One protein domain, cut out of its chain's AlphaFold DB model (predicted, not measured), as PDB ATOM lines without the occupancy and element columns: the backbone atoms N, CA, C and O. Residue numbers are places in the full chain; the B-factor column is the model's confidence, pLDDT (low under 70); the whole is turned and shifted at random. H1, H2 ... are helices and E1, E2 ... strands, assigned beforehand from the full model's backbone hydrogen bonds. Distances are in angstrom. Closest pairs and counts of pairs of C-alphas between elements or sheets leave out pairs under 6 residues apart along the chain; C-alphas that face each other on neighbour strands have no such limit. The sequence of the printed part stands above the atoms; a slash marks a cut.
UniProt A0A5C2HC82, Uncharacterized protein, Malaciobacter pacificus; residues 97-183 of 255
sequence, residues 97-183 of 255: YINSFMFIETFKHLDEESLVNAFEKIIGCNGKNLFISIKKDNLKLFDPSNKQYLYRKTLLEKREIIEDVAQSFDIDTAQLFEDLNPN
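AT A GLANCE: This is residues 97 to 183 of the 255 residues of an uncharacterized protein of Malaciobacter pacificus (UniProt A0A5C2HC82). A helical hairpin, H1 and H2, runs on into a small two-strand hairpin, E1 and E2, and after a long loop the chain folds back along one side of these parts as H3, H4 and H5. H3 packs on H2 and H5 on E2. The printed part has 87 residues, with five named helices and two named strands in the order H1, H2, E1, E2, H3, H4, H5; the sheet E1 - E2 is antiparallel and the class is mostly helix. It is compact, with a radius of gyration of the C-alphas of 12.0 A and spans of 32 by 25 by 19 A.

HOW THE PARTS SIT: H1, residues 100 to 109, and H2, residues 113 to 122, form a helical hairpin and touch, closest at the C-alphas of Ile 104 and Val 116, 5.2 A, at a shallow tilt of 11 degrees, opposite ways. E1, residues 123 to 125, and E2, residues 130 to 132, form an antiparallel hairpin; N 124 and O 131 are 2.8 A apart, within hydrogen-bond range. H3, residues 147 to 157, touches H2, closest at the C-alphas of Tyr 151 and Ala 118, 4.9 A, at a steep tilt of 58 degrees. H4, residues 159 to 168, only just touches H1, with 3 pairs of C-alphas within 8 A, the closest Val 165 and Phe 103, 7.2 A. H5, residues 174 to 180, comes closest to E2 at the C-alphas of Leu 176 and Phe 131, 4.8 A. H2 and H5 are apart. In H1 to H5 every O i to N i+4 pair is within hydrogen-bond range.

IN THESE COORDINATES: H1 begins at C-alpha 100, (-13.115, 55.484, 89.468), and is 14.5 A long. H2 and H4 each measure 14.3 A, H3 15.6 A. H5 ends at C-alpha 180, (-1.387, 45.667, 82.597).

THE WHOLE: The C-alphas farthest apart, Tyr 97 and Ser 145, are 35.7 A apart. The printed part has no cut. The link E2 to H3, 14 residues, is long. Residues 97 to 98 and 127 have pLDDT under 70.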
ATOM      1  N   TYR A  97     -21.369  61.552  84.626       60.19
ATOM      2  CA  TYR A  97     -19.918  61.394  84.484       60.19
ATOM      3  C   TYR A  97     -19.450  60.269  85.417       60.19
ATOM      4  O   TYR A  97     -19.541  60.411  86.645       60.19
ATOM      5  N   ILE A  98     -19.052  59.143  84.822       65.81
ATOM      6  CA  ILE A  98     -18.562  57.953  85.517       65.81
ATOM      7  C   ILE A  98     -17.087  58.174  85.860       65.81
ATOM      8  O   ILE A  98     -16.307  58.644  85.038       65.81
ATOM      9  N   ASN A  99     -16.699  57.861  87.091       74.50
ATOM     10  CA  ASN A  99     -15.329  58.002  87.577       74.50
ATOM     11  C   ASN A  99     -14.915  56.750  88.366       74.50
ATOM     12  O   ASN A  99     -15.740  55.874  88.629       74.50
ATOM     13  N   SER A 100     -13.647  56.668  88.777       74.38
ATOM     14  CA  SER A 100     -13.115  55.484  89.468       74.38
ATOM     15  C   SER A 100     -13.777  55.239  90.826       74.38
ATOM     16  O   SER A 100     -13.883  54.094  91.253       74.38
ATOM     17  N   PHE A 101     -14.303  56.280  91.477       72.00
ATOM     18  CA  PHE A 101     -15.050  56.137  92.727       72.00
ATOM     19  C   PHE A 101     -16.324  55.302  92.549       72.00
ATOM     20  O   PHE A 101     -16.657  54.506  93.418       72.00
ATOM     21  N   MET A 102     -17.011  55.421  91.408       73.81
ATOM     22  CA  MET A 102     -18.189  54.592  91.136       73.81
ATOM     23  C   MET A 102     -17.846  53.102  91.034       73.81
ATOM     24  O   MET A 102     -18.623  52.272  91.501       73.81
ATOM     25  N   PHE A 103     -16.675  52.763  90.489       82.56
ATOM     26  CA  PHE A 103     -16.166  51.391  90.485       82.56
ATOM     27  C   PHE A 103     -15.828  50.925  91.900       82.56
ATOM     28  O   PHE A 103     -16.271  49.859  92.306       82.56
ATOM     29  N   ILE A 104     -15.120  51.751  92.676       76.38
ATOM     30  CA  ILE A 104     -14.757  51.448  94.068       76.38
ATOM     31  C   ILE A 104     -15.999  51.145  94.915       76.38
ATOM     32  O   ILE A 104     -16.028  50.133  95.605       76.38
ATOM     33  N   GLU A 105     -17.040  51.979  94.846       76.19
ATOM     34  CA  GLU A 105     -18.279  51.734  95.595       76.19
ATOM     35  C   GLU A 105     -19.000  50.474  95.110       76.19
ATOM     36  O   GLU A 105     -19.503  49.704  95.924       76.19
ATOM     37  N   THR A 106     -18.999  50.215  93.801       79.00
ATOM     38  CA  THR A 106     -19.583  48.981  93.253       79.00
ATOM     39  C   THR A 106     -18.846  47.751  93.777       79.00
ATOM     40  O   THR A 106     -19.487  46.825  94.260       79.00
ATOM     41  N   PHE A 107     -17.513  47.756  93.781       88.94
ATOM     42  CA  PHE A 107     -16.728  46.653  94.332       88.94
ATOM     43  C   PHE A 107     -16.910  46.503  95.845       88.94
ATOM     44  O   PHE A 107     -16.992  45.380  96.323       88.94
ATOM     45  N   LYS A 108     -17.076  47.595  96.603       86.88
ATOM     46  CA  LYS A 108     -17.455  47.500  98.026       86.88
ATOM     47  C   LYS A 108     -18.796  46.795  98.214       86.88
ATOM     48  O   LYS A 108     -18.929  46.003  99.132       86.88
ATOM     49  N   HIS A 109     -19.782  47.066  97.358       88.50
ATOM     50  CA  HIS A 109     -21.085  46.394  97.409       88.50
ATOM     51  C   HIS A 109     -21.042  44.924  96.978       88.50
ATOM     52  O   HIS A 109     -21.945  44.173  97.331       88.50
ATOM     53  N   LEU A 110     -20.020  44.530  96.220       88.75
ATOM     54  CA  LEU A 110     -19.768  43.150  95.811       88.75
ATOM     55  C   LEU A 110     -18.836  42.406  96.784       88.75
ATOM     56  O   LEU A 110     -18.417  41.296  96.474       88.75
ATOM     57  N   ASP A 111     -18.485  43.013  97.925       93.31
ATOM     58  CA  ASP A 111     -17.510  42.488  98.895       93.31
ATOM     59  C   ASP A 111     -16.124  42.191  98.273       93.31
ATOM     60  O   ASP A 111     -15.360  41.328  98.706       93.31
ATOM     61  N   GLU A 112     -15.761  42.966  97.249       94.81
ATOM     62  CA  GLU A 112     -14.550  42.815  96.445       94.81
ATOM     63  C   GLU A 112     -13.381  43.674  96.974       94.81
ATOM     64  O   GLU A 112     -12.826  44.535  96.283       94.81
ATOM     65  N   GLU A 113     -12.976  43.452  98.232       94.38
ATOM     66  CA  GLU A 113     -11.982  44.291  98.934       94.38
ATOM     67  C   GLU A 113     -10.628  44.399  98.211       94.38
ATOM     68  O   GLU A 113      -9.993  45.459  98.190       94.38
ATOM     69  N   SER A 114     -10.174  43.313  97.578       95.44
ATOM     70  CA  SER A 114      -8.914  43.311  96.829       95.44
ATOM     71  C   SER A 114      -8.967  44.251  95.620       95.44
ATOM     72  O   SER A 114      -7.986  44.940  95.329       95.44
ATOM     73  N   LEU A 115     -10.116  44.309  94.933       94.19
ATOM     74  CA  LEU A 115     -10.340  45.231  93.819       94.19
ATOM     75  C   LEU A 115     -10.469  46.664  94.307       94.19
ATOM     76  O   LEU A 115      -9.879  47.547  93.691       94.19
ATOM     77  N   VAL A 116     -11.167  46.895  95.423       86.25
ATOM     78  CA  VAL A 116     -11.245  48.217  96.062       86.25
ATOM     79  C   VAL A 116      -9.843  48.769  96.297       86.25
ATOM     80  O   VAL A 116      -9.524  49.862  95.832       86.25
ATOM     81  N   ASN A 117      -8.972  47.980  96.930       88.50
ATOM     82  CA  ASN A 117      -7.603  48.398  97.213       88.50
ATOM     83  C   ASN A 117      -6.800  48.660  95.926       88.50
ATOM     84  O   ASN A 117      -6.132  49.685  95.807       88.50
ATOM     85  N   ALA A 118      -6.887  47.780  94.921       89.06
ATOM     86  CA  ALA A 118      -6.202  47.999  93.647       89.06
ATOM     87  C   ALA A 118      -6.701  49.274  92.935       89.06
ATOM     88  O   ALA A 118      -5.892  50.089  92.481       89.06
ATOM     89  N   PHE A 119      -8.019  49.484  92.880       87.50
ATOM     90  CA  PHE A 119      -8.621  50.632  92.209       87.50
ATOM     91  C   PHE A 119      -8.293  51.952  92.903       87.50
ATOM     92  O   PHE A 119      -7.918  52.910  92.230       87.50
ATOM     93  N   GLU A 120      -8.357  51.995  94.235       81.69
ATOM     94  CA  GLU A 120      -7.984  53.178  95.016       81.69
ATOM     95  C   GLU A 120      -6.525  53.592  94.802       81.69
ATOM     96  O   GLU A 120      -6.198  54.779  94.874       81.69
ATOM     97  N   LYS A 121      -5.631  52.625  94.568       85.25
ATOM     98  CA  LYS A 121      -4.192  52.887  94.487       85.25
ATOM     99  C   LYS A 121      -3.701  53.174  93.080       85.25
ATOM    100  O   LYS A 121      -2.828  54.030  92.941       85.25
ATOM    101  N   ILE A 122      -4.182  52.447  92.071       84.56
ATOM    102  CA  ILE A 122      -3.535  52.455  90.750       84.56
ATOM    103  C   ILE A 122      -4.474  52.658  89.561       84.56
ATOM    104  O   ILE A 122      -3.966  52.775  88.447       84.56
ATOM    105  N   ILE A 123      -5.798  52.737  89.754       84.56
ATOM    106  CA  ILE A 123      -6.759  52.843  88.642       84.56
ATOM    107  C   ILE A 123      -7.449  54.206  88.607       84.56
ATOM    108  O   ILE A 123      -7.922  54.736  89.612       84.56
ATOM    109  N   GLY A 124      -7.526  54.773  87.406       78.69
ATOM    110  CA  GLY A 124      -8.316  55.950  87.074       78.69
ATOM    111  C   GLY A 124      -9.428  55.623  86.079       78.69
ATOM    112  O   GLY A 124      -9.382  54.623  85.367       78.69
ATOM    113  N   CYS A 125     -10.430  56.500  86.023       79.25
ATOM    114  CA  CYS A 125     -11.474  56.497  85.001       79.25
ATOM    115  C   CYS A 125     -11.765  57.947  84.599       79.25
ATOM    116  O   CYS A 125     -11.942  58.805  85.467       79.25
ATOM    117  N   ASN A 126     -11.800  58.220  83.296       73.81
ATOM    118  CA  ASN A 126     -12.022  59.557  82.728       73.81
ATOM    119  C   ASN A 126     -13.439  59.729  82.141       73.81
ATOM    120  O   ASN A 126     -13.669  60.628  81.335       73.81
ATOM    121  N   GLY A 127     -14.365  58.831  82.491       69.81
ATOM    122  CA  GLY A 127     -15.721  58.797  81.944       69.81
ATOM    123  C   GLY A 127     -15.848  58.148  80.567       69.81
ATOM    124  O   GLY A 127     -16.951  58.129  80.032       69.81
ATOM    125  N   LYS A 128     -14.755  57.628  79.997       75.19
ATOM    126  CA  LYS A 128     -14.764  56.840  78.755       75.19
ATOM    127  C   LYS A 128     -14.054  55.507  78.912       75.19
ATOM    128  O   LYS A 128     -14.556  54.497  78.445       75.19
ATOM    129  N   ASN A 129     -12.896  55.504  79.564       77.44
ATOM    130  CA  ASN A 129     -12.085  54.309  79.724       77.44
ATOM    131  C   ASN A 129     -11.418  54.240  81.103       77.44
ATOM    132  O   ASN A 129     -11.189  55.263  81.764       77.44
ATOM    133  N   LEU A 130     -11.097  53.018  81.525       82.00
ATOM    134  CA  LEU A 130     -10.198  52.754  82.643       82.00
ATOM    135  C   LEU A 130      -8.737  52.877  82.196       82.00
ATOM    136  O   LEU A 130      -8.386  52.564  81.057       82.00
ATOM    137  N   PHE A 131      -7.878  53.339  83.103       82.50
ATOM    138  CA  PHE A 131      -6.443  53.493  82.857       82.50
ATOM    139  C   PHE A 131      -5.631  53.387  84.153       82.50
ATOM    140  O   PHE A 131      -6.158  53.587  85.249       82.50
ATOM    141  N   ILE A 132      -4.329  53.119  84.034       81.31
ATOM    142  CA  ILE A 132      -3.406  53.148  85.175       81.31
ATOM    143  C   ILE A 132      -3.099  54.607  85.539       81.31
ATOM    144  O   ILE A 132      -2.562  55.360  84.729       81.31
ATOM    145  N   SER A 133      -3.427  55.021  86.764       80.81
ATOM    146  CA  SER A 133      -3.276  56.412  87.224       80.81
ATOM    147  C   SER A 133      -1.842  56.782  87.628       80.81
ATOM    148  O   SER A 133      -1.512  57.963  87.769       80.81
ATOM    149  N   ILE A 134      -0.969  55.786  87.794       78.50
ATOM    150  CA  ILE A 134       0.448  55.966  88.125       78.50
ATOM    151  C   ILE A 134       1.258  56.286  86.859       78.50
ATOM    152  O   ILE A 134       1.113  55.642  85.823       78.50
ATOM    153  N   LYS A 135       2.171  57.263  86.954       77.56
ATOM    154  CA  LYS A 135       3.113  57.597  85.870       77.56
ATOM    155  C   LYS A 135       3.996  56.392  85.514       77.56
ATOM    156  O   LYS A 135       4.513  55.727  86.406       77.56
ATOM    157  N   LYS A 136       4.262  56.185  84.219       75.19
ATOM    158  CA  LYS A 136       5.034  55.040  83.683       75.19
ATOM    159  C   LYS A 136       6.429  54.846  84.298       75.19
ATOM    160  O   LYS A 136       6.921  53.719  84.329       75.19
ATOM    161  N   ASP A 137       7.064  55.909  84.784       74.06
ATOM    162  CA  ASP A 137       8.397  55.837  85.403       74.06
ATOM    163  C   ASP A 137       8.362  55.260  86.826       74.06
ATOM    164  O   ASP A 137       9.334  54.662  87.275       74.06
ATOM    165  N   ASN A 138       7.218  55.375  87.506       79.50
ATOM    166  CA  ASN A 138       7.004  54.889  88.873       79.50
ATOM    167  C   ASN A 138       6.205  53.577  88.919       79.50
ATOM    168  O   ASN A 138       5.878  53.081  90.002       79.50
ATOM    169  N   LEU A 139       5.840  53.060  87.747       84.44
ATOM    170  CA  LEU A 139       5.024  51.873  87.586       84.44
ATOM    171  C   LEU A 139       5.922  50.631  87.629       84.44
ATOM    172  O   LEU A 139       6.749  50.444  86.741       84.44
ATOM    173  N   LYS A 140       5.746  49.815  88.670       90.31
ATOM    174  CA  LYS A 140       6.502  48.594  88.972       90.31
ATOM    175  C   LYS A 140       5.557  47.400  89.092       90.31
ATOM    176  O   LYS A 140       5.255  46.915  90.180       90.31
ATOM    177  N   LEU A 141       5.032  46.967  87.957       91.88
ATOM    178  CA  LEU A 141       4.018  45.917  87.869       91.88
ATOM    179  C   LEU A 141       4.600  44.497  87.929       91.88
ATOM    180  O   LEU A 141       3.852  43.542  88.128       91.88
ATOM    181  N   PHE A 142       5.911  44.360  87.742       92.81
ATOM    182  CA  PHE A 142       6.639  43.093  87.666       92.81
ATOM    183  C   PHE A 142       7.726  42.960  88.738       92.81
ATOM    184  O   PHE A 142       8.514  42.022  88.677       92.81
ATOM    185  N   ASP A 143       7.761  43.873  89.711       92.75
ATOM    186  CA  ASP A 143       8.629  43.817  90.889       92.75
ATOM    187  C   ASP A 143       7.854  43.195  92.066       92.75
ATOM    188  O   ASP A 143       7.001  43.878  92.640       92.75
ATOM    189  N   PRO A 144       8.115  41.930  92.447       91.56
ATOM    190  CA  PRO A 144       7.365  41.247  93.501       91.56
ATOM    191  C   PRO A 144       7.479  41.890  94.888       91.56
ATOM    192  O   PRO A 144       6.604  41.655  95.721       91.56
ATOM    193  N   SER A 145       8.498  42.729  95.105       88.38
ATOM    194  CA  SER A 145       8.662  43.515  96.337       88.38
ATOM    195  C   SER A 145       7.746  44.729  96.410       88.38
ATOM    196  O   SER A 145       7.513  45.317  97.470       88.38
ATOM    197  N   ASN A 146       7.177  45.121  95.272       91.06
ATOM    198  CA  ASN A 146       6.294  46.260  95.184       91.06
ATOM    199  C   ASN A 146       4.826  45.834  95.289       91.06
ATOM    200  O   ASN A 146       4.359  44.952  94.574       91.06
ATOM    201  N   LYS A 147       4.032  46.549  96.097       89.88
ATOM    202  CA  LYS A 147       2.579  46.309  96.210       89.88
ATOM    203  C   LYS A 147       1.845  46.395  94.862       89.88
ATOM    204  O   LYS A 147       0.824  45.738  94.684       89.88
ATOM    205  N   GLN A 148       2.374  47.165  93.908       91.44
ATOM    206  CA  GLN A 148       1.828  47.271  92.553       91.44
ATOM    207  C   GLN A 148       1.811  45.930  91.800       91.44
ATOM    208  O   GLN A 148       0.888  45.701  91.019       91.44
ATOM    209  N   TYR A 149       2.752  45.020  92.080       93.19
ATOM    210  CA  TYR A 149       2.733  43.658  91.539       93.19
ATOM    211  C   TYR A 149       1.484  42.885  91.983       93.19
ATOM    212  O   TYR A 149       0.807  42.259  91.164       93.19
ATOM    213  N   LEU A 150       1.116  42.985  93.266       92.56
ATOM    214  CA  LEU A 150      -0.079  42.332  93.799       92.56
ATOM    215  C   LEU A 150      -1.367  42.955  93.242       92.56
ATOM    216  O   LEU A 150      -2.306  42.232  92.903       92.56
ATOM    217  N   TYR A 151      -1.401  44.283  93.090       93.75
ATOM    218  CA  TYR A 151      -2.532  44.963  92.455       93.75
ATOM    219  C   TYR A 151      -2.711  44.503  91.010       93.75
ATOM    220  O   TYR A 151      -3.824  44.161  90.623       93.75
ATOM    221  N   ARG A 152      -1.626  44.396  90.230       94.75
ATOM    222  CA  ARG A 152      -1.682  43.832  88.874       94.75
ATOM    223  C   ARG A 152      -2.276  42.432  88.863       94.75
ATOM    224  O   ARG A 152      -3.162  42.165  88.058       94.75
ATOM    225  N   LYS A 153      -1.765  41.542  89.719       93.81
ATOM    226  CA  LYS A 153      -2.226  40.151  89.799       93.81
ATOM    227  C   LYS A 153      -3.730  40.104  90.080       93.81
ATOM    228  O   LYS A 153      -4.462  39.492  89.314       93.81
ATOM    229  N   THR A 154      -4.182  40.880  91.064       96.12
ATOM    230  CA  THR A 154      -5.604  41.020  91.415       96.12
ATOM    231  C   THR A 154      -6.451  41.487  90.226       96.12
ATOM    232  O   THR A 154      -7.498  40.911  89.953       96.12
ATOM    233  N   LEU A 155      -6.003  42.519  89.503       96.19
ATOM    234  CA  LEU A 155      -6.737  43.075  88.360       96.19
ATOM    235  C   LEU A 155      -6.847  42.083  87.196       96.19
ATOM    236  O   LEU A 155      -7.866  42.054  86.515       96.19
ATOM    237  N   LEU A 156      -5.810  41.275  86.960       95.00
ATOM    238  CA  LEU A 156      -5.827  40.245  85.920       95.00
ATOM    239  C   LEU A 156      -6.682  39.037  86.317       95.00
ATOM    240  O   LEU A 156      -7.407  38.514  85.479       95.00
ATOM    241  N   GLU A 157      -6.608  38.606  87.578       95.56
ATOM    242  CA  GLU A 157      -7.404  37.490  88.108       95.56
ATOM    243  C   GLU A 157      -8.900  37.813  88.122       95.56
ATOM    244  O   GLU A 157      -9.718  36.953  87.815       95.56
ATOM    245  N   LYS A 158      -9.261  39.063  88.428       96.88
ATOM    246  CA  LYS A 158     -10.655  39.526  88.528       96.88
ATOM    247  C   LYS A 158     -11.107  40.320  87.303       96.88
ATOM    248  O   LYS A 158     -11.964  41.198  87.400       96.88
ATOM    249  N   ARG A 159     -10.516  40.015  86.147       96.94
ATOM    250  CA  ARG A 159     -10.789  40.693  84.879       96.94
ATOM    251  C   ARG A 159     -12.273  40.679  84.511       96.94
ATOM    252  O   ARG A 159     -12.798  41.735  84.184       96.94
ATOM    253  N   GLU A 160     -12.927  39.526  84.616       96.88
ATOM    254  CA  GLU A 160     -14.345  39.362  84.258       96.88
ATOM    255  C   GLU A 160     -15.239  40.308  85.073       96.88
ATOM    256  O   GLU A 160     -15.995  41.087  84.505       96.88
ATOM    257  N   ILE A 161     -15.042  40.366  86.395       97.06
ATOM    258  CA  ILE A 161     -15.789  41.264  87.292       97.06
ATOM    259  C   ILE A 161     -15.581  42.737  86.903       97.06
ATOM    260  O   ILE A 161     -16.517  43.539  86.928       97.06
ATOM    261  N   ILE A 162     -14.349  43.118  86.554       97.19
ATOM    262  CA  ILE A 162     -14.036  44.487  86.124       97.19
ATOM    263  C   ILE A 162     -14.740  44.812  84.804       97.19
ATOM    264  O   ILE A 162     -15.290  45.905  84.674       97.19
ATOM    265  N   GLU A 163     -14.703  43.896  83.838       96.88
ATOM    266  CA  GLU A 163     -15.333  44.061  82.526       96.88
ATOM    267  C   GLU A 163     -16.860  44.146  82.647       96.88
ATOM    268  O   GLU A 163     -17.445  45.058  82.064       96.88
ATOM    269  N   ASP A 164     -17.489  43.318  83.483       93.69
ATOM    270  CA  ASP A 164     -18.935  43.351  83.744       93.69
ATOM    271  C   ASP A 164     -19.380  44.695  84.343       93.69
ATOM    272  O   ASP A 164     -20.328  45.339  83.873       93.69
ATOM    273  N   VAL A 165     -18.667  45.170  85.372       88.75
ATOM    274  CA  VAL A 165     -18.957  46.471  85.992       88.75
ATOM    275  C   VAL A 165     -18.706  47.607  85.001       88.75
ATOM    276  O   VAL A 165     -19.513  48.537  84.919       88.75
ATOM    277  N   ALA A 166     -17.630  47.542  84.217       89.62
ATOM    278  CA  ALA A 166     -17.323  48.555  83.215       89.62
ATOM    279  C   ALA A 166     -18.382  48.609  82.108       89.62
ATOM    280  O   ALA A 166     -18.828  49.702  81.757       89.62
ATOM    281  N   GLN A 167     -18.863  47.456  81.640       89.69
ATOM    282  CA  GLN A 167     -19.945  47.357  80.665       89.69
ATOM    283  C   GLN A 167     -21.237  47.986  81.198       89.69
ATOM    284  O   GLN A 167     -21.902  48.727  80.474       89.69
ATOM    285  N   SER A 168     -21.568  47.768  82.477       86.31
ATOM    286  CA  SER A 168     -22.742  48.391  83.113       86.31
ATOM    287  C   SER A 168     -22.678  49.925  83.146       86.31
ATOM    288  O   SER A 168     -23.708  50.600  83.227       86.31
ATOM    289  N   PHE A 169     -21.467  50.480  83.069       80.25
ATOM    290  CA  PHE A 169     -21.208  51.913  83.046       80.25
ATOM    291  C   PHE A 169     -20.866  52.465  81.659       80.25
ATOM    292  O   PHE A 169     -20.610  53.665  81.570       80.25
ATOM    293  N   ASP A 170     -20.884  51.634  80.612       82.31
ATOM    294  CA  ASP A 170     -20.440  51.999  79.259       82.31
ATOM    295  C   ASP A 170     -18.999  52.554  79.247       82.31
ATOM    296  O   ASP A 170     -18.699  53.607  78.685       82.31
ATOM    297  N   ILE A 171     -18.100  51.862  79.958       82.19
ATOM    298  CA  ILE A 171     -16.685  52.219  80.094       82.19
ATOM    299  C   ILE A 171     -15.806  51.176  79.414       82.19
ATOM    300  O   ILE A 171     -15.912  49.981  79.678       82.19
ATOM    301  N   ASP A 172     -14.873  51.650  78.594       87.81
ATOM    302  CA  ASP A 172     -13.875  50.814  77.936       87.81
ATOM    303  C   ASP A 172     -12.753  50.384  78.899       87.81
ATOM    304  O   ASP A 172     -12.244  51.163  79.713       87.81
ATOM    305  N   THR A 173     -12.333  49.127  78.786       95.62
ATOM    306  CA  THR A 173     -11.269  48.516  79.593       95.62
ATOM    307  C   THR A 173     -10.077  48.058  78.759       95.62
ATOM    308  O   THR A 173      -9.060  47.658  79.333       95.62
ATOM    309  N   ALA A 174     -10.149  48.143  77.424       94.31
ATOM    310  CA  ALA A 174      -9.129  47.600  76.531       94.31
ATOM    311  C   ALA A 174      -7.737  48.172  76.836       94.31
ATOM    312  O   ALA A 174      -6.790  47.413  77.059       94.31
ATOM    313  N   GLN A 175      -7.638  49.500  76.951       89.81
ATOM    314  CA  GLN A 175      -6.378  50.180  77.264       89.81
ATOM    315  C   GLN A 175      -5.800  49.745  78.619       89.81
ATOM    316  O   GLN A 175      -4.592  49.549  78.739       89.81
ATOM    317  N   LEU A 176      -6.650  49.563  79.637       91.62
ATOM    318  CA  LEU A 176      -6.208  49.117  80.958       91.62
ATOM    319  C   LEU A 176      -5.537  47.742  80.871       91.62
ATOM    320  O   LEU A 176      -4.447  47.554  81.408       91.62
ATOM    321  N   PHE A 177      -6.178  46.777  80.213       95.06
ATOM    322  CA  PHE A 177      -5.646  45.416  80.146       95.06
ATOM    323  C   PHE A 177      -4.437  45.289  79.217       95.06
ATOM    324  O   PHE A 177      -3.566  44.456  79.476       95.06
ATOM    325  N   GLU A 178      -4.329  46.143  78.198       91.50
ATOM    326  CA  GLU A 178      -3.103  46.283  77.412       91.50
ATOM    327  C   GLU A 178      -1.945  46.810  78.279       91.50
ATOM    328  O   GLU A 178      -0.871  46.206  78.316       91.50
ATOM    329  N   ASP A 179      -2.178  47.870  79.060       88.75
ATOM    330  CA  ASP A 179      -1.170  48.467  79.946       88.75
ATOM    331  C   ASP A 179      -0.770  47.552  81.117       88.75
ATOM    332  O   ASP A 179       0.365  47.614  81.598       88.75
ATOM    333  N   LEU A 180      -1.676  46.686  81.583       91.31
ATOM    334  CA  LEU A 180      -1.387  45.667  82.597       91.31
ATOM    335  C   LEU A 180      -0.608  44.480  82.027       91.31
ATOM    336  O   LEU A 180       0.066  43.773  82.782       91.31
ATOM    337  N   ASN A 181      -0.670  44.236  80.720       84.69
ATOM    338  CA  ASN A 181       0.029  43.127  80.082       84.69
ATOM    339  C   ASN A 181       0.916  43.571  78.905       84.69
ATOM    340  O   ASN A 181       0.751  43.082  77.784       84.69
ATOM    341  N   PRO A 182       1.901  44.456  79.156       85.25
ATOM    342  CA  PRO A 182       2.866  44.869  78.150       85.25
ATOM    343  C   PRO A 182       3.824  43.713  77.822       85.25
ATOM    344  O   PRO A 182       3.692  42.588  78.304       85.25
ATOM    345  N   ASN A 183       4.859  43.999  77.031       89.56
ATOM    346  CA  ASN A 183       5.931  43.042  76.767       89.56
ATOM    347  C   ASN A 183       6.588  42.552  78.074       89.56
ATOM    348  O   ASN A 183       7.415  43.246  78.665       89.56
TER     349      ASN A 183